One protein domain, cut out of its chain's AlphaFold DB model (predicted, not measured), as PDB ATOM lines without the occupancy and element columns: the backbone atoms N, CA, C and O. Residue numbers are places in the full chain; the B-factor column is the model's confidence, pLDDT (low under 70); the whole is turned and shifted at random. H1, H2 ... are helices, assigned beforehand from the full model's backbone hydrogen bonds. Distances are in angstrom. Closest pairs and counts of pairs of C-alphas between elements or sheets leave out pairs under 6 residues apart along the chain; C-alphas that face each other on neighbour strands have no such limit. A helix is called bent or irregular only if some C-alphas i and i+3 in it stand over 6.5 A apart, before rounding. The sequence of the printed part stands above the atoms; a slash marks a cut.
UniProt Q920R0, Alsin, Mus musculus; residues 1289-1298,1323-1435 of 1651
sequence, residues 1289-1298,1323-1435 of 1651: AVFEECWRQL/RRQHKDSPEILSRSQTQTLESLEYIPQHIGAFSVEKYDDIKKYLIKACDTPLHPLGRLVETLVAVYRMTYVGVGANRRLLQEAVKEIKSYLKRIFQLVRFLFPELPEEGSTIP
ATOM      1  N   ALA A1289     -13.580  10.261 -35.979       91.99
ATOM      2  CA  ALA A1289     -14.605  11.247 -36.329       91.99
ATOM      3  C   ALA A1289     -14.214  12.699 -35.981       91.99
ATOM      4  O   ALA A1289     -14.570  13.622 -36.707       91.99
ATOM      5  N   VAL A1290     -13.455  12.911 -34.898       94.65
ATOM      6  CA  VAL A1290     -12.988  14.248 -34.482       94.65
ATOM      7  C   VAL A1290     -11.958  14.790 -35.480       94.65
ATOM      8  O   VAL A1290     -12.027  15.949 -35.888       94.65
ATOM      9  N   PHE A1291     -11.027  13.941 -35.922       95.10
ATOM     10  CA  PHE A1291     -10.045  14.316 -36.941       95.10
ATOM     11  C   PHE A1291     -10.689  14.503 -38.319       95.10
ATOM     12  O   PHE A1291     -10.356  15.460 -39.013       95.10
ATOM     13  N   GLU A1292     -11.621  13.632 -38.714       92.34
ATOM     14  CA  GLU A1292     -12.378  13.762 -39.968       92.34
ATOM     15  C   GLU A1292     -13.184  15.066 -40.025       92.34
ATOM     16  O   GLU A1292     -13.219  15.723 -41.065       92.34
ATOM     17  N   GLU A1293     -13.782  15.489 -38.909       91.00
ATOM     18  CA  GLU A1293     -14.473  16.776 -38.820       91.00
ATOM     19  C   GLU A1293     -13.505  17.958 -38.984       91.00
ATOM     20  O   GLU A1293     -13.807  18.911 -39.703       91.00
ATOM     21  N   CYS A1294     -12.306  17.883 -38.399       93.49
ATOM     22  CA  CYS A1294     -11.271  18.897 -38.613       93.49
ATOM     23  C   CYS A1294     -10.851  18.974 -40.094       93.49
ATOM     24  O   CYS A1294     -10.814  20.062 -40.670       93.49
ATOM     25  N   TRP A1295     -10.626  17.829 -40.749       94.47
ATOM     26  CA  TRP A1295     -10.334  17.771 -42.188       94.47
ATOM     27  C   TRP A1295     -11.459  18.374 -43.038       94.47
ATOM     28  O   TRP A1295     -11.185  19.153 -43.953       94.47
ATOM     29  N   ARG A1296     -12.720  18.095 -42.693       90.37
ATOM     30  CA  ARG A1296     -13.898  18.656 -43.370       90.37
ATOM     31  C   ARG A1296     -13.981  20.174 -43.218       90.37
ATOM     32  O   ARG A1296     -14.259  20.865 -44.197       90.37
ATOM     33  N   GLN A1297     -13.687  20.708 -42.029       89.90
ATOM     34  CA  GLN A1297     -13.615  22.156 -41.784       89.90
ATOM     35  C   GLN A1297     -12.503  22.822 -42.608       89.90
ATOM     36  O   GLN A1297     -12.690  23.924 -43.119       89.90
ATOM     37  N   LEU A1298     -11.386  22.126 -42.832       91.96
ATOM     38  CA  LEU A1298     -10.324  22.556 -43.750       91.96
ATOM     39  C   LEU A1298     -10.667  22.334 -45.237       91.96
ATOM     40  O   LEU A1298      -9.866  22.655 -46.108       91.96
ATOM     41  N   ARG A1323     -15.840  36.092 -35.151       68.09
ATOM     42  CA  ARG A1323     -15.546  37.458 -34.667       68.09
ATOM     43  C   ARG A1323     -16.765  38.380 -34.778       68.09
ATOM     44  O   ARG A1323     -16.992  39.195 -33.885       68.09
ATOM     45  N   ARG A1324     -17.552  38.259 -35.858       61.82
ATOM     46  CA  ARG A1324     -18.819  38.998 -36.026       61.82
ATOM     47  C   ARG A1324     -19.855  38.563 -34.988       61.82
ATOM     48  O   ARG A1324     -20.435  39.423 -34.343       61.82
ATOM     49  N   GLN A1325     -20.013  37.257 -34.771       57.54
ATOM     50  CA  GLN A1325     -20.948  36.716 -33.777       57.54
ATOM     51  C   GLN A1325     -20.608  37.149 -32.342       57.54
ATOM     52  O   GLN A1325     -21.502  37.549 -31.601       57.54
ATOM     53  N   HIS A1326     -19.327  37.147 -31.963       59.45
ATOM     54  CA  HIS A1326     -18.900  37.568 -30.627       59.45
ATOM     55  C   HIS A1326     -19.008  39.078 -30.391       59.45
ATOM     56  O   HIS A1326     -19.413  39.484 -29.304       59.45
ATOM     57  N   LYS A1327     -18.710  39.919 -31.397       51.33
ATOM     58  CA  LYS A1327     -18.985  41.370 -31.318       51.33
ATOM     59  C   LYS A1327     -20.458  41.666 -31.028       51.33
ATOM     60  O   LYS A1327     -20.761  42.692 -30.427       51.33
ATOM     61  N   ASP A1328     -21.337  40.766 -31.459       43.36
ATOM     62  CA  ASP A1328     -22.780  40.874 -31.302       43.36
ATOM     63  C   ASP A1328     -23.311  40.125 -30.063       43.36
ATOM     64  O   ASP A1328     -24.505  40.221 -29.789       43.36
ATOM     65  N   SER A1329     -22.472  39.423 -29.290       44.96
ATOM     66  CA  SER A1329     -22.809  38.822 -27.988       44.96
ATOM     67  C   SER A1329     -22.469  39.796 -26.841       44.96
ATOM     68  O   SER A1329     -21.524  40.568 -26.978       44.96
ATOM     69  N   PRO A1330     -23.213  39.823 -25.714       38.87
ATOM     70  CA  PRO A1330     -22.899  40.725 -24.595       38.87
ATOM     71  C   PRO A1330     -21.539  40.426 -23.935       38.87
ATOM     72  O   PRO A1330     -21.006  41.272 -23.220       38.87
ATOM     73  N   GLU A1331     -20.961  39.255 -24.201       48.10
ATOM     74  CA  GLU A1331     -19.611  38.881 -23.797       48.10
ATOM     75  C   GLU A1331     -18.608  39.460 -24.800       48.10
ATOM     76  O   GLU A1331     -18.244  38.849 -25.807       48.10
ATOM     77  N   ILE A1332     -18.188  40.699 -24.543       47.53
ATOM     78  CA  ILE A1332     -17.070  41.325 -25.248       47.53
ATOM     79  C   ILE A1332     -15.863  40.391 -25.086       47.53
ATOM     80  O   ILE A1332     -15.374  40.226 -23.969       47.53
ATOM     81  N   LEU A1333     -15.393  39.790 -26.191       55.12
ATOM     82  CA  LEU A1333     -14.130  39.041 -26.228       55.12
ATOM     83  C   LEU A1333     -13.064  39.841 -25.482       55.12
ATOM     84  O   LEU A1333     -12.926  41.051 -25.704       55.12
ATOM     85  N   SER A1334     -12.301  39.181 -24.617       60.95
ATOM     86  CA  SER A1334     -11.251  39.867 -23.870       60.95
ATOM     87  C   SER A1334     -10.292  40.579 -24.841       60.95
ATOM     88  O   SER A1334     -10.108  40.172 -25.999       60.95
ATOM     89  N   ARG A1335      -9.638  41.660 -24.388       59.70
ATOM     90  CA  ARG A1335      -8.606  42.340 -25.199       59.70
ATOM     91  C   ARG A1335      -7.544  41.352 -25.702       59.70
ATOM     92  O   ARG A1335      -7.113  41.480 -26.845       59.70
ATOM     93  N   SER A1336      -7.178  40.354 -24.890       63.37
ATOM     94  CA  SER A1336      -6.224  39.312 -25.281       63.37
ATOM     95  C   SER A1336      -6.766  38.415 -26.394       63.37
ATOM     96  O   SER A1336      -6.057  38.186 -27.366       63.37
ATOM     97  N   GLN A1337      -8.028  37.980 -26.336       68.89
ATOM     98  CA  GLN A1337      -8.648  37.191 -27.409       68.89
ATOM     99  C   GLN A1337      -8.713  37.968 -28.726       68.89
ATOM    100  O   GLN A1337      -8.422  37.413 -29.785       68.89
ATOM    101  N   THR A1338      -9.044  39.261 -28.668       70.08
ATOM    102  CA  THR A1338      -9.075  40.116 -29.865       70.08
ATOM    103  C   THR A1338      -7.683  40.247 -30.488       70.08
ATOM    104  O   THR A1338      -7.546  40.090 -31.698       70.08
ATOM    105  N   GLN A1339      -6.647  40.456 -29.669       73.15
ATOM    106  CA  GLN A1339      -5.260  40.546 -30.132       73.15
ATOM    107  C   GLN A1339      -4.743  39.209 -30.691       73.15
ATOM    108  O   GLN A1339      -4.047  39.189 -31.708       73.15
ATOM    109  N   THR A1340      -5.106  38.081 -30.071       76.67
ATOM    110  CA  THR A1340      -4.791  36.741 -30.587       76.67
ATOM    111  C   THR A1340      -5.424  36.536 -31.958       76.67
ATOM    112  O   THR A1340      -4.716  36.141 -32.883       76.67
ATOM    113  N   LEU A1341      -6.708  36.877 -32.121       76.96
ATOM    114  CA  LEU A1341      -7.417  36.790 -33.401       76.96
ATOM    115  C   LEU A1341      -6.790  37.675 -34.481       76.96
ATOM    116  O   LEU A1341      -6.565  37.191 -35.583       76.96
ATOM    117  N   GLU A1342      -6.447  38.925 -34.161       77.53
ATOM    118  CA  GLU A1342      -5.739  39.821 -35.090       77.53
ATOM    119  C   GLU A1342      -4.389  39.240 -35.511       77.53
ATOM    120  O   GLU A1342      -4.009  39.309 -36.675       77.53
ATOM    121  N   SER A1343      -3.674  38.595 -34.589       79.89
ATOM    122  CA  SER A1343      -2.399  37.967 -34.925       79.89
ATOM    123  C   SER A1343      -2.527  36.673 -35.737       79.89
ATOM    124  O   SER A1343      -1.565  36.295 -36.399       79.89
ATOM    125  N   LEU A1344      -3.690  36.008 -35.708       84.82
ATOM    126  CA  LEU A1344      -3.990  34.828 -36.531       84.82
ATOM    127  C   LEU A1344      -4.414  35.192 -37.961       84.82
ATOM    128  O   LEU A1344      -4.416  34.311 -38.818       84.82
ATOM    129  N   GLU A1345      -4.733  36.464 -38.235       76.54
ATOM    130  CA  GLU A1345      -4.961  36.964 -39.602       76.54
ATOM    131  C   GLU A1345      -3.663  36.951 -40.433       76.54
ATOM    132  O   GLU A1345      -3.713  36.897 -41.662       76.54
ATOM    133  N   TYR A1346      -2.494  36.961 -39.779       81.09
ATOM    134  CA  TYR A1346      -1.198  36.845 -40.442       81.09
ATOM    135  C   TYR A1346      -0.761  35.381 -40.552       81.09
ATOM    136  O   TYR A1346      -0.319  34.768 -39.578       81.09
ATOM    137  N   ILE A1347      -0.851  34.830 -41.763       81.27
ATOM    138  CA  ILE A1347      -0.310  33.508 -42.088       81.27
ATOM    139  C   ILE A1347       1.224  33.622 -42.174       81.27
ATOM    140  O   ILE A1347       1.716  34.420 -42.979       81.27
ATOM    141  N   PRO A1348       2.002  32.838 -41.402       81.05
ATOM    142  CA  PRO A1348       3.458  32.824 -41.514       81.05
ATOM    143  C   PRO A1348       3.915  32.543 -42.952       81.05
ATOM    144  O   PRO A1348       3.372  31.663 -43.630       81.05
ATOM    145  N   GLN A1349       4.940  33.267 -43.417       73.85
ATOM    146  CA  GLN A1349       5.549  33.011 -44.722       73.85
ATOM    147  C   GLN A1349       6.247  31.647 -44.720       73.85
ATOM    148  O   GLN A1349       7.374  31.499 -44.254       73.85
ATOM    149  N   HIS A1350       5.576  30.647 -45.278       71.54
ATOM    150  CA  HIS A1350       6.040  29.263 -45.279       71.54
ATOM    151  C   HIS A1350       6.609  28.808 -46.629       71.54
ATOM    152  O   HIS A1350       7.125  27.705 -46.719       71.54
ATOM    153  N   ILE A1351       6.563  29.645 -47.671       73.25
ATOM    154  CA  ILE A1351       7.031  29.296 -49.022       73.25
ATOM    155  C   ILE A1351       8.528  29.643 -49.183       73.25
ATOM    156  O   ILE A1351       8.988  30.698 -48.731       73.25
ATOM    157  N   GLY A1352       9.304  28.761 -49.824       75.16
ATOM    158  CA  GLY A1352      10.744  28.922 -50.096       75.16
ATOM    159  C   GLY A1352      11.658  28.314 -49.022       75.16
ATOM    160  O   GLY A1352      11.166  27.750 -48.052       75.16
ATOM    161  N   ALA A1353      12.985  28.479 -49.159       73.08
ATOM    162  CA  ALA A1353      14.001  27.839 -48.303       73.08
ATOM    163  C   ALA A1353      13.652  27.883 -46.802       73.08
ATOM    164  O   ALA A1353      13.335  28.955 -46.270       73.08
ATOM    165  N   PHE A1354      13.667  26.720 -46.148       78.71
ATOM    166  CA  PHE A1354      13.202  26.548 -44.773       78.71
ATOM    167  C   PHE A1354      14.325  26.861 -43.773       78.71
ATOM    168  O   PHE A1354      15.372  26.218 -43.789       78.71
ATOM    169  N   SER A1355      14.121  27.873 -42.927       84.14
ATOM    170  CA  SER A1355      15.082  28.348 -41.923       84.14
ATOM    171  C   SER A1355      14.570  28.105 -40.500       84.14
ATOM    172  O   SER A1355      13.382  27.852 -40.293       84.14
ATOM    173  N   VAL A1356      15.456  28.228 -39.502       82.64
ATOM    174  CA  VAL A1356      15.079  28.136 -38.075       82.64
ATOM    175  C   VAL A1356      14.078  29.237 -37.698       82.64
ATOM    176  O   VAL A1356      13.120  28.979 -36.980       82.64
ATOM    177  N   GLU A1357      14.219  30.438 -38.268       84.46
ATOM    178  CA  GLU A1357      13.280  31.550 -38.051       84.46
ATOM    179  C   GLU A1357      11.855  31.209 -38.521       84.46
ATOM    180  O   GLU A1357      10.889  31.430 -37.791       84.46
ATOM    181  N   LYS A1358      11.714  30.593 -39.707       85.66
ATOM    182  CA  LYS A1358      10.410  30.130 -40.213       85.66
ATOM    183  C   LYS A1358       9.796  29.064 -39.310       85.66
ATOM    184  O   LYS A1358       8.587  29.077 -39.080       85.66
ATOM    185  N   TYR A1359      10.617  28.145 -38.805       87.39
ATOM    186  CA  TYR A1359      10.174  27.123 -37.861       87.39
ATOM    187  C   TYR A1359       9.620  27.743 -36.570       87.39
ATOM    188  O   TYR A1359       8.527  27.380 -36.126       87.39
ATOM    189  N   ASP A1360      10.324  28.727 -36.008       86.91
ATOM    190  CA  ASP A1360       9.881  29.448 -34.814       86.91
ATOM    191  C   ASP A1360       8.592  30.243 -35.055       86.91
ATOM    192  O   ASP A1360       7.727  30.303 -34.177       86.91
ATOM    193  N   ASP A1361       8.416  30.826 -36.238       88.19
ATOM    194  CA  ASP A1361       7.189  31.544 -36.586       88.19
ATOM    195  C   ASP A1361       5.984  30.605 -36.744       88.19
ATOM    196  O   ASP A1361       4.894  30.926 -36.259       88.19
ATOM    197  N   ILE A1362       6.179  29.408 -37.313       90.02
ATOM    198  CA  ILE A1362       5.155  28.350 -37.320       90.02
ATOM    199  C   ILE A1362       4.825  27.930 -35.884       90.02
ATOM    200  O   ILE A1362       3.651  27.851 -35.525       90.02
ATOM    201  N   LYS A1363       5.829  27.724 -35.022       89.01
ATOM    202  CA  LYS A1363       5.616  27.362 -33.613       89.01
ATOM    203  C   LYS A1363       4.797  28.421 -32.865       89.01
ATOM    204  O   LYS A1363       3.830  28.078 -32.185       89.01
ATOM    205  N   LYS A1364       5.122  29.709 -33.031       89.21
ATOM    206  CA  LYS A1364       4.354  30.831 -32.453       89.21
ATOM    207  C   LYS A1364       2.919  30.874 -32.979       89.21
ATOM    208  O   LYS A1364       2.001  31.149 -32.207       89.21
ATOM    209  N   TYR A1365       2.720  30.617 -34.273       92.31
ATOM    210  CA  TYR A1365       1.389  30.548 -34.870       92.31
ATOM    211  C   TYR A1365       0.570  29.392 -34.286       92.31
ATOM    212  O   TYR A1365      -0.568  29.606 -33.880       92.31
ATOM    213  N   LEU A1366       1.148  28.190 -34.174       92.22
ATOM    214  CA  LEU A1366       0.462  27.004 -33.649       92.22
ATOM    215  C   LEU A1366       0.042  27.155 -32.190       92.22
ATOM    216  O   LEU A1366      -1.071  26.760 -31.855       92.22
ATOM    217  N   ILE A1367       0.880  27.756 -31.338       90.29
ATOM    218  CA  ILE A1367       0.510  28.065 -29.946       90.29
ATOM    219  C   ILE A1367      -0.777  28.904 -29.937       90.29
ATOM    220  O   ILE A1367      -1.781  28.502 -29.356       90.29
ATOM    221  N   LYS A1368      -0.798  30.003 -30.699       90.13
ATOM    222  CA  LYS A1368      -1.958  30.902 -30.791       90.13
ATOM    223  C   LYS A1368      -3.185  30.241 -31.416       90.13
ATOM    224  O   LYS A1368      -4.301  30.466 -30.959       90.13
ATOM    225  N   ALA A1369      -2.990  29.451 -32.470       91.46
ATOM    226  CA  ALA A1369      -4.067  28.787 -33.195       91.46
ATOM    227  C   ALA A1369      -4.720  27.698 -32.336       91.46
ATOM    228  O   ALA A1369      -5.939  27.555 -32.342       91.46
ATOM    229  N   CYS A1370      -3.928  26.954 -31.565       91.44
ATOM    230  CA  CYS A1370      -4.437  25.930 -30.663       91.44
ATOM    231  C   CYS A1370      -5.017  26.510 -29.364       91.44
ATOM    232  O   CYS A1370      -5.801  25.832 -28.701       91.44
ATOM    233  N   ASP A1371      -4.648  27.733 -28.975       86.37
ATOM    234  CA  ASP A1371      -5.185  28.463 -27.812       86.37
ATOM    235  C   ASP A1371      -6.595  29.031 -28.022       86.37
ATOM    236  O   ASP A1371      -7.230  29.435 -27.050       86.37
ATOM    237  N   THR A1372      -7.124  29.040 -29.252       85.35
ATOM    238  CA  THR A1372      -8.481  29.530 -29.530       85.35
ATOM    239  C   THR A1372      -9.379  28.469 -30.178       85.35
ATOM    240  O   THR A1372      -9.045  27.955 -31.247       85.35
ATOM    241  N   PRO A1373     -10.573  28.184 -29.624       83.16
ATOM    242  CA  PRO A1373     -11.519  27.226 -30.212       83.16
ATOM    243  C   PRO A1373     -12.177  27.745 -31.503       83.16
ATOM    244  O   PRO A1373     -12.923  27.033 -32.179       83.16
ATOM    245  N   LEU A1374     -11.905  29.007 -31.856       83.55
ATOM    246  CA  LEU A1374     -12.369  29.644 -33.087       83.55
ATOM    247  C   LEU A1374     -11.569  29.190 -34.312       83.55
ATOM    248  O   LEU A1374     -12.067  29.284 -35.435       83.55
ATOM    249  N   HIS A1375     -10.347  28.700 -34.101       90.42
ATOM    250  CA  HIS A1375      -9.531  28.089 -35.139       90.42
ATOM    251  C   HIS A1375      -9.792  26.569 -35.181       90.42
ATOM    252  O   HIS A1375      -9.859  25.947 -34.117       90.42
ATOM    253  N   PRO A1376      -9.872  25.926 -36.365       91.46
ATOM    254  CA  PRO A1376     -10.126  24.482 -36.472       91.46
ATOM    255  C   PRO A1376      -9.152  23.611 -35.663       91.46
ATOM    256  O   PRO A1376      -9.572  22.650 -35.021       91.46
ATOM    257  N   LEU A1377      -7.861  23.970 -35.636       93.92
ATOM    258  CA  LEU A1377      -6.864  23.281 -34.801       93.92
ATOM    259  C   LEU A1377      -7.107  23.468 -33.297       93.92
ATOM    260  O   LEU A1377      -6.958  22.514 -32.545       93.92
ATOM    261  N   GLY A1378      -7.499  24.659 -32.841       92.54
ATOM    262  CA  GLY A1378      -7.798  24.871 -31.425       92.54
ATOM    263  C   GLY A1378      -9.052  24.134 -30.982       92.54
ATOM    264  O   GLY A1378      -9.024  23.493 -29.935       92.54
ATOM    265  N   ARG A1379     -10.091  24.094 -31.826       91.11
ATOM    266  CA  ARG A1379     -11.277  23.253 -31.602       91.11
ATOM    267  C   ARG A1379     -10.926  21.767 -31.547       91.11
ATOM    268  O   ARG A1379     -11.421  21.052 -30.678       91.11
ATOM    269  N   LEU A1380     -10.061  21.302 -32.453       95.48
ATOM    270  CA  LEU A1380      -9.545  19.935 -32.429       95.48
ATOM    271  C   LEU A1380      -8.849  19.651 -31.093       95.48
ATOM    272  O   LEU A1380      -9.221  18.700 -30.417       95.48
ATOM    273  N   VAL A1381      -7.885  20.480 -30.683       95.24
ATOM    274  CA  VAL A1381      -7.146  20.273 -29.428       95.24
ATOM    275  C   VAL A1381      -8.068  20.316 -28.212       95.24
ATOM    276  O   VAL A1381      -7.935  19.478 -27.329       95.24
ATOM    277  N   GLU A1382      -9.011  21.254 -28.150       92.99
ATOM    278  CA  GLU A1382      -9.996  21.332 -27.067       92.99
ATOM    279  C   GLU A1382     -10.836  20.052 -26.977       92.99
ATOM    280  O   GLU A1382     -10.959  19.468 -25.898       92.99
ATOM    281  N   THR A1383     -11.324  19.561 -28.120       94.10
ATOM    282  CA  THR A1383     -12.080  18.304 -28.196       94.10
ATOM    283  C   THR A1383     -11.223  17.124 -27.737       94.10
ATOM    284  O   THR A1383     -11.674  16.324 -26.922       94.10
ATOM    285  N   LEU A1384      -9.965  17.044 -28.189       95.97
ATOM    286  CA  LEU A1384      -9.019  16.001 -27.781       95.97
ATOM    287  C   LEU A1384      -8.715  16.044 -26.275       95.97
ATOM    288  O   LEU A1384      -8.644  15.008 -25.623       95.97
ATOM    289  N   VAL A1385      -8.593  17.233 -25.687       95.11
ATOM    290  CA  VAL A1385      -8.418  17.392 -24.236       95.11
ATOM    291  C   VAL A1385      -9.668  16.936 -23.481       95.11
ATOM    292  O   VAL A1385      -9.547  16.263 -22.456       95.11
ATOM    293  N   ALA A1386     -10.864  17.271 -23.973       92.49
ATOM    294  CA  ALA A1386     -12.124  16.862 -23.359       92.49
ATOM    295  C   ALA A1386     -12.290  15.336 -23.369       92.49
ATOM    296  O   ALA A1386     -12.554  14.741 -22.320       92.49
ATOM    297  N   VAL A1387     -12.061  14.691 -24.517       95.67
ATOM    298  CA  VAL A1387     -12.145  13.229 -24.626       95.67
ATOM    299  C   VAL A1387     -11.057  12.531 -23.809       95.67
ATOM    300  O   VAL A1387     -11.352  11.546 -23.135       95.67
ATOM    301  N   TYR A1388      -9.833  13.067 -23.764       96.90
ATOM    302  CA  TYR A1388      -8.743  12.505 -22.962       96.90
ATOM    303  C   TYR A1388      -9.069  12.543 -21.466       96.90
ATOM    304  O   TYR A1388      -8.919  11.550 -20.757       96.90
ATOM    305  N   ARG A1389      -9.607  13.666 -20.976       94.12
ATOM    306  CA  ARG A1389     -10.072  13.785 -19.586       94.12
ATOM    307  C   ARG A1389     -11.215  12.821 -19.294       94.12
ATOM    308  O   ARG A1389     -11.194  12.151 -18.268       94.12
ATOM    309  N   MET A1390     -12.186  12.716 -20.197       92.86
ATOM    310  CA  MET A1390     -13.313  11.800 -20.019       92.86
ATOM    311  C   MET A1390     -12.877  10.326 -20.020       92.86
ATOM    312  O   MET A1390     -13.502   9.497 -19.361       92.86
ATOM    313  N   THR A1391     -11.775  10.013 -20.703       95.33
ATOM    314  CA  THR A1391     -11.186   8.671 -20.764       95.33
ATOM    315  C   THR A1391     -10.388   8.337 -19.498       95.33
ATOM    316  O   THR A1391     -10.621   7.290 -18.906       95.33
ATOM    317  N   TYR A1392      -9.507   9.235 -19.037       95.76
ATOM    318  CA  TYR A1392      -8.472   8.927 -18.031       95.76
ATOM    319  C   TYR A1392      -8.679   9.559 -16.641       95.76
ATOM    320  O   TYR A1392      -7.805   9.473 -15.782       95.76
ATOM    321  N   VAL A1393      -9.820  10.210 -16.392       91.88
ATOM    322  CA  VAL A1393     -10.172  10.792 -15.079       91.88
ATOM    323  C   VAL A1393     -11.344  10.031 -14.445       91.88
ATOM    324  O   VAL A1393     -12.153   9.402 -15.140       91.88
ATOM    325  N   GLY A1394     -11.446  10.090 -13.113       88.52
ATOM    326  CA  GLY A1394     -12.487   9.416 -12.332       88.52
ATOM    327  C   GLY A1394     -12.241   7.912 -12.309       88.52
ATOM    328  O   GLY A1394     -11.126   7.484 -12.034       88.52
ATOM    329  N   VAL A1395     -13.242   7.114 -12.689       87.16
ATOM    330  CA  VAL A1395     -13.092   5.654 -12.867       87.16
ATOM    331  C   VAL A1395     -11.970   5.304 -13.865       87.16
ATOM    332  O   VAL A1395     -11.346   4.254 -13.767       87.16
ATOM    333  N   GLY A1396     -11.664   6.212 -14.800       87.69
ATOM    334  CA  GLY A1396     -10.562   6.068 -15.754       87.69
ATOM    335  C   GLY A1396      -9.163   6.342 -15.186       87.69
ATOM    336  O   GLY A1396      -8.179   6.107 -15.882       87.69
ATOM    337  N   ALA A1397      -9.034   6.830 -13.948       89.84
ATOM    338  CA  ALA A1397      -7.742   7.030 -13.289       89.84
ATOM    339  C   ALA A1397      -7.207   5.692 -12.750       89.84
ATOM    340  O   ALA A1397      -7.107   5.470 -11.546       89.84
ATOM    341  N   ASN A1398      -6.904   4.768 -13.659       89.91
ATOM    342  CA  ASN A1398      -6.401   3.438 -13.344       89.91
ATOM    343  C   ASN A1398      -4.986   3.285 -13.911       89.91
ATOM    344  O   ASN A1398      -4.788   3.463 -15.112       89.91
ATOM    345  N   ARG A1399      -4.011   2.895 -13.073       88.66
ATOM    346  CA  ARG A1399      -2.600   2.693 -13.471       88.66
ATOM    347  C   ARG A1399      -2.428   1.825 -14.725       88.66
ATOM    348  O   ARG A1399      -1.534   2.059 -15.530       88.66
ATOM    349  N   ARG A1400      -3.338   0.872 -14.964       89.61
ATOM    350  CA  ARG A1400      -3.330  -0.019 -16.141       89.61
ATOM    351  C   ARG A1400      -3.590   0.697 -17.468       89.61
ATOM    352  O   ARG A1400      -3.256   0.158 -18.519       89.61
ATOM    353  N   LEU A1401      -4.132   1.912 -17.433       93.94
ATOM    354  CA  LEU A1401      -4.385   2.739 -18.610       93.94
ATOM    355  C   LEU A1401      -3.209   3.645 -18.992       93.94
ATOM    356  O   LEU A1401      -3.267   4.248 -20.060       93.94
ATOM    357  N   LEU A1402      -2.138   3.729 -18.190       93.91
ATOM    358  CA  LEU A1402      -0.990   4.608 -18.463       93.91
ATOM    359  C   LEU A1402      -0.421   4.403 -19.875       93.91
ATOM    360  O   LEU A1402      -0.268   5.358 -20.635       93.91
ATOM    361  N   GLN A1403      -0.176   3.152 -20.264       92.06
ATOM    362  CA  GLN A1403       0.380   2.832 -21.583       92.06
ATOM    363  C   GLN A1403      -0.569   3.209 -22.727       92.06
ATOM    364  O   GLN A1403      -0.127   3.711 -23.760       92.06
ATOM    365  N   GLU A1404      -1.878   3.028 -22.544       93.60
ATOM    366  CA  GLU A1404      -2.883   3.458 -23.521       93.60
ATOM    367  C   GLU A1404      -2.948   4.982 -23.636       93.60
ATOM    368  O   GLU A1404      -3.001   5.516 -24.745       93.60
ATOM    369  N   ALA A1405      -2.840   5.681 -22.507       95.08
ATOM    370  CA  ALA A1405      -2.825   7.133 -22.435       95.08
ATOM    371  C   ALA A1405      -1.591   7.730 -23.140       95.08
ATOM    372  O   ALA A1405      -1.709   8.723 -23.863       95.08
ATOM    373  N   VAL A1406      -0.417   7.103 -22.992       95.29
ATOM    374  CA  VAL A1406       0.823   7.484 -23.692       95.29
ATOM    375  C   VAL A1406       0.731   7.191 -25.193       95.29
ATOM    376  O   VAL A1406       1.066   8.057 -26.007       95.29
ATOM    377  N   LYS A1407       0.243   6.006 -25.595       94.92
ATOM    378  CA  LYS A1407       0.016   5.663 -27.014       94.92
ATOM    379  C   LYS A1407      -0.961   6.635 -27.679       94.92
ATOM    380  O   LYS A1407      -0.770   7.010 -28.835       94.92
ATOM    381  N   GLU A1408      -1.986   7.067 -26.954       95.82
ATOM    382  CA  GLU A1408      -2.973   8.021 -27.449       95.82
ATOM    383  C   GLU A1408      -2.383   9.417 -27.669       95.82
ATOM    384  O   GLU A1408      -2.589   9.992 -28.738       95.82
ATOM    385  N   ILE A1409      -1.557   9.918 -26.742       95.93
ATOM    386  CA  ILE A1409      -0.807  11.169 -26.948       95.93
ATOM    387  C   ILE A1409       0.098  11.060 -28.182       95.93
ATOM    388  O   ILE A1409       0.102  11.964 -29.016       95.93
ATOM    389  N   LYS A1410       0.820   9.945 -28.350       95.17
ATOM    390  CA  LYS A1410       1.664   9.707 -29.537       95.17
ATOM    391  C   LYS A1410       0.842   9.716 -30.835       95.17
ATOM    392  O   LYS A1410       1.266  10.303 -31.829       95.17
ATOM    393  N   SER A1411      -0.366   9.150 -30.815       96.17
ATOM    394  CA  SER A1411      -1.304   9.217 -31.943       96.17
ATOM    395  C   SER A1411      -1.793  10.645 -32.223       96.17
ATOM    396  O   SER A1411      -1.888  11.046 -33.388       96.17
ATOM    397  N   TYR A1412      -2.078  11.438 -31.184       96.90
ATOM    398  CA  TYR A1412      -2.448  12.847 -31.342       96.90
ATOM    399  C   TYR A1412      -1.317  13.643 -31.991       96.90
ATOM    400  O   TYR A1412      -1.570  14.348 -32.965       96.90
ATOM    401  N   LEU A1413      -0.076  13.488 -31.512       94.73
ATOM    402  CA  LEU A1413       1.103  14.147 -32.084       94.73
ATOM    403  C   LEU A1413       1.243  13.827 -33.574       94.73
ATOM    404  O   LEU A1413       1.294  14.741 -34.391       94.73
ATOM    405  N   LYS A1414       1.198  12.541 -33.938       94.16
ATOM    406  CA  LYS A1414       1.286  12.073 -35.328       94.16
ATOM    407  C   LYS A1414       0.188  12.668 -36.220       94.16
ATOM    408  O   LYS A1414       0.480  13.196 -37.292       94.16
ATOM    409  N   ARG A1415      -1.081  12.601 -35.800       95.53
ATOM    410  CA  ARG A1415      -2.228  13.051 -36.618       95.53
ATOM    411  C   ARG A1415      -2.354  14.574 -36.692       95.53
ATOM    412  O   ARG A1415      -2.690  15.107 -37.746       95.53
ATOM    413  N   ILE A1416      -2.043  15.291 -35.613       95.41
ATOM    414  CA  ILE A1416      -1.986  16.760 -35.634       95.41
ATOM    415  C   ILE A1416      -0.805  17.219 -36.493       95.41
ATOM    416  O   ILE A1416      -0.958  18.153 -37.275       95.41
ATOM    417  N   PHE A1417       0.342  16.538 -36.435       94.35
ATOM    418  CA  PHE A1417       1.480  16.856 -37.297       94.35
ATOM    419  C   PHE A1417       1.131  16.708 -38.785       94.35
ATOM    420  O   PHE A1417       1.527  17.554 -39.581       94.35
ATOM    421  N   GLN A1418       0.304  15.726 -39.168       93.56
ATOM    422  CA  GLN A1418      -0.224  15.613 -40.538       93.56
ATOM    423  C   GLN A1418      -1.074  16.827 -40.953       93.56
ATOM    424  O   GLN A1418      -0.905  17.333 -42.062       93.56
ATOM    425  N   LEU A1419      -1.948  17.328 -40.071       94.54
ATOM    426  CA  LEU A1419      -2.732  18.549 -40.317       94.54
ATOM    427  C   LEU A1419      -1.829  19.784 -40.450       94.54
ATOM    428  O   LEU A1419      -2.018  20.604 -41.345       94.54
ATOM    429  N   VAL A1420      -0.819  19.903 -39.586       93.25
ATOM    430  CA  VAL A1420       0.144  21.011 -39.620       93.25
ATOM    431  C   VAL A1420       0.974  20.976 -40.903       93.25
ATOM    432  O   VAL A1420       1.100  22.004 -41.558       93.25
ATOM    433  N   ARG A1421       1.482  19.810 -41.314       91.38
ATOM    434  CA  ARG A1421       2.188  19.645 -42.595       91.38
ATOM    435  C   ARG A1421       1.302  19.940 -43.799       91.38
ATOM    436  O   ARG A1421       1.796  20.424 -44.806       91.38
ATOM    437  N   PHE A1422       0.006  19.656 -43.714       92.51
ATOM    438  CA  PHE A1422      -0.932  20.022 -44.770       92.51
ATOM    439  C   PHE A1422      -1.094  21.547 -44.890       92.51
ATOM    440  O   PHE A1422      -1.069  22.074 -45.997       92.51
ATOM    441  N   LEU A1423      -1.200  22.264 -43.764       91.56
ATOM    442  CA  LEU A1423      -1.264  23.733 -43.757       91.56
ATOM    443  C   LEU A1423       0.076  24.396 -44.115       91.56
ATOM    444  O   LEU A1423       0.082  25.485 -44.691       91.56
ATOM    445  N   PHE A1424       1.193  23.736 -43.795       91.72
ATOM    446  CA  PHE A1424       2.564  24.183 -44.046       91.72
ATOM    447  C   PHE A1424       3.363  23.109 -44.817       91.72
ATOM    448  O   PHE A1424       4.176  22.403 -44.212       91.72
ATOM    449  N   PRO A1425       3.175  22.981 -46.147       87.62
ATOM    450  CA  PRO A1425       3.760  21.894 -46.947       87.62
ATOM    451  C   PRO A1425       5.292  21.818 -46.927       87.62
ATOM    452  O   PRO A1425       5.856  20.727 -46.970       87.62
ATOM    453  N   GLU A1426       5.960  22.971 -46.829       86.18
ATOM    454  CA  GLU A1426       7.427  23.100 -46.797       86.18
ATOM    455  C   GLU A1426       8.035  22.793 -45.416       86.18
ATOM    456  O   GLU A1426       9.256  22.828 -45.263       86.18
ATOM    457  N   LEU A1427       7.213  22.507 -44.393       88.06
ATOM    458  CA  LEU A1427       7.721  22.039 -43.104       88.06
ATOM    459  C   LEU A1427       8.569  20.770 -43.345       88.06
ATOM    460  O   LEU A1427       8.107  19.866 -44.045       88.06
ATOM    461  N   PRO A1428       9.787  20.649 -42.793       85.11
ATOM    462  CA  PRO A1428      10.624  19.466 -42.973       85.11
ATOM    463  C   PRO A1428       9.993  18.204 -42.367       85.11
ATOM    464  O   PRO A1428       9.210  18.293 -41.418       85.11
ATOM    465  N   GLU A1429      10.265  17.033 -42.952       84.91
ATOM    466  CA  GLU A1429       9.737  15.742 -42.478       84.91
ATOM    467  C   GLU A1429      10.211  15.410 -41.056       84.91
ATOM    468  O   GLU A1429      11.215  15.938 -40.574       84.91
ATOM    469  N   GLU A1430       9.487  14.531 -40.368       84.26
ATOM    470  CA  GLU A1430       9.840  14.119 -39.008       84.26
ATOM    471  C   GLU A1430      11.250  13.500 -38.965       84.26
ATOM    472  O   GLU A1430      11.555  12.564 -39.702       84.26
ATOM    473  N   GLY A1431      12.118  14.050 -38.113       82.74
ATOM    474  CA  GLY A1431      13.516  13.638 -37.958       82.74
ATOM    475  C   GLY A1431      14.521  14.373 -38.855       82.74
ATOM    476  O   GLY A1431      15.722  14.143 -38.723       82.74
ATOM    477  N   SER A1432      14.079  15.266 -39.743       84.69
ATOM    478  CA  SER A1432      14.986  16.068 -40.579       84.69
ATOM    479  C   SER A1432      15.620  17.241 -39.812       84.69
ATOM    480  O   SER A1432      15.047  17.759 -38.851       84.69
ATOM    481  N   THR A1433      16.823  17.661 -40.219       79.83
ATOM    482  CA  THR A1433      17.594  18.736 -39.573       79.83
ATOM    483  C   THR A1433      17.539  20.041 -40.365       79.83
ATOM    484  O   THR A1433      17.771  20.067 -41.573       79.83
ATOM    485  N   ILE A1434      17.282  21.152 -39.672       80.00
ATOM    486  CA  ILE A1434      17.402  22.507 -40.218       80.00
ATOM    487  C   ILE A1434      18.837  22.999 -39.968       80.00
ATOM    488  O   ILE A1434      19.258  23.077 -38.808       80.00
ATOM    489  N   PRO A1435      19.607  23.352 -41.011       70.97
ATOM    490  CA  PRO A1435      20.929  23.943 -40.835       70.97
ATOM    491  C   PRO A1435      20.824  25.343 -40.201       70.97
ATOM    492  O   PRO A1435      20.036  26.177 -40.649       70.97
TER     493      PRO A1435
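This is residues 1289 to 1298 and 1323 to 1435 of the 1651 residues of the protein "Alsin" of Mus musculus (UniProt Q920R0). Two long helices, H5 and H6, stand side by side and run opposite ways, with a gap between them that is bridged by few close C-alphas; the short helix H1 packs on H5 near where H5 begins. Over the end of this pair where H5 begins and H6 ends, H4 makes a corner with H5 and reaches past the end of H6, and H3 packs on H4, with H2 beyond it and residues 1324 to 1332 sticking out. The printed part has 123 residues with six named helices, H1 to H6 in order along the chain, and no named strand, and the class is all helix. It is loose, with a radius of gyration of the C-alphas of 17.1 A, and only just flat, spanning 49 by 45 by 25 A.

H1, residues 1289 to 1297, touches H5, residues 1376 to 1392, at a shallow tilt of 8 degrees, opposite ways; the closest C-alphas are those of Cys 1294 and Pro 1376, 6.1 A apart. H1 is close to H6, residues 1399 to 1423, but not clearly touching it, with the closest C-alphas, Trp 1295 and Leu 1419, 7.9 A apart. H2, residues 1323 to 1327, touches no helix. H3, residues 1335 to 1344, touches H4, residues 1356 to 1370, at a steep tilt of 49 degrees; the closest C-alphas are those of Thr 1340 and Lys 1368, 6.5 A apart. H4 touches H5 with residues 1369 to 1370 alone, at a steep tilt of 65 degrees; the closest C-alphas, Cys 1370 and Gly 1378, are 3.6 A apart. H5 and H6 are close but not clearly touching, at a shallow tilt of 8 degrees, opposite ways, with the closest C-alphas, Tyr 1392 and Ala 1405, 7.4 A apart. H4 and H6 are apart, but only just: their closest C-alphas are 8.5 A apart. The helix packing is only just mostly crossed: of 3 touching pairs that have a tilt, 1 is at a shallow tilt. Each O i to N i+4 pair is within hydrogen-bond range in H1, H2, H3, H4 and H5, and 19 of 21 are in H6.

H1 begins at C-alpha 1289 at (-14.605, 11.247, -36.329). H4 is 21.0 A long and H5 24.2 A. H6, the longest helix, measures 36.9 A, ends at C-alpha 1423 at (-1.264, 23.733, -43.757), and is irregular, with C-alphas 1400 and 1403 7.2 A apart.

The two C-alphas farthest apart, those of Gly 1352 and Val 1395, are 50.0 A apart. Residues 1299 to 1322 are not printed, and C-alphas 1298 and 1323 across that cut are 18.2 A apart. The link from H3 to H4 is long, and that from H4 to H5 is tight. Residues 1424 to 1435 hold no named element. Confidence is low, with pLDDT under 70, in residues 1323 to 1337.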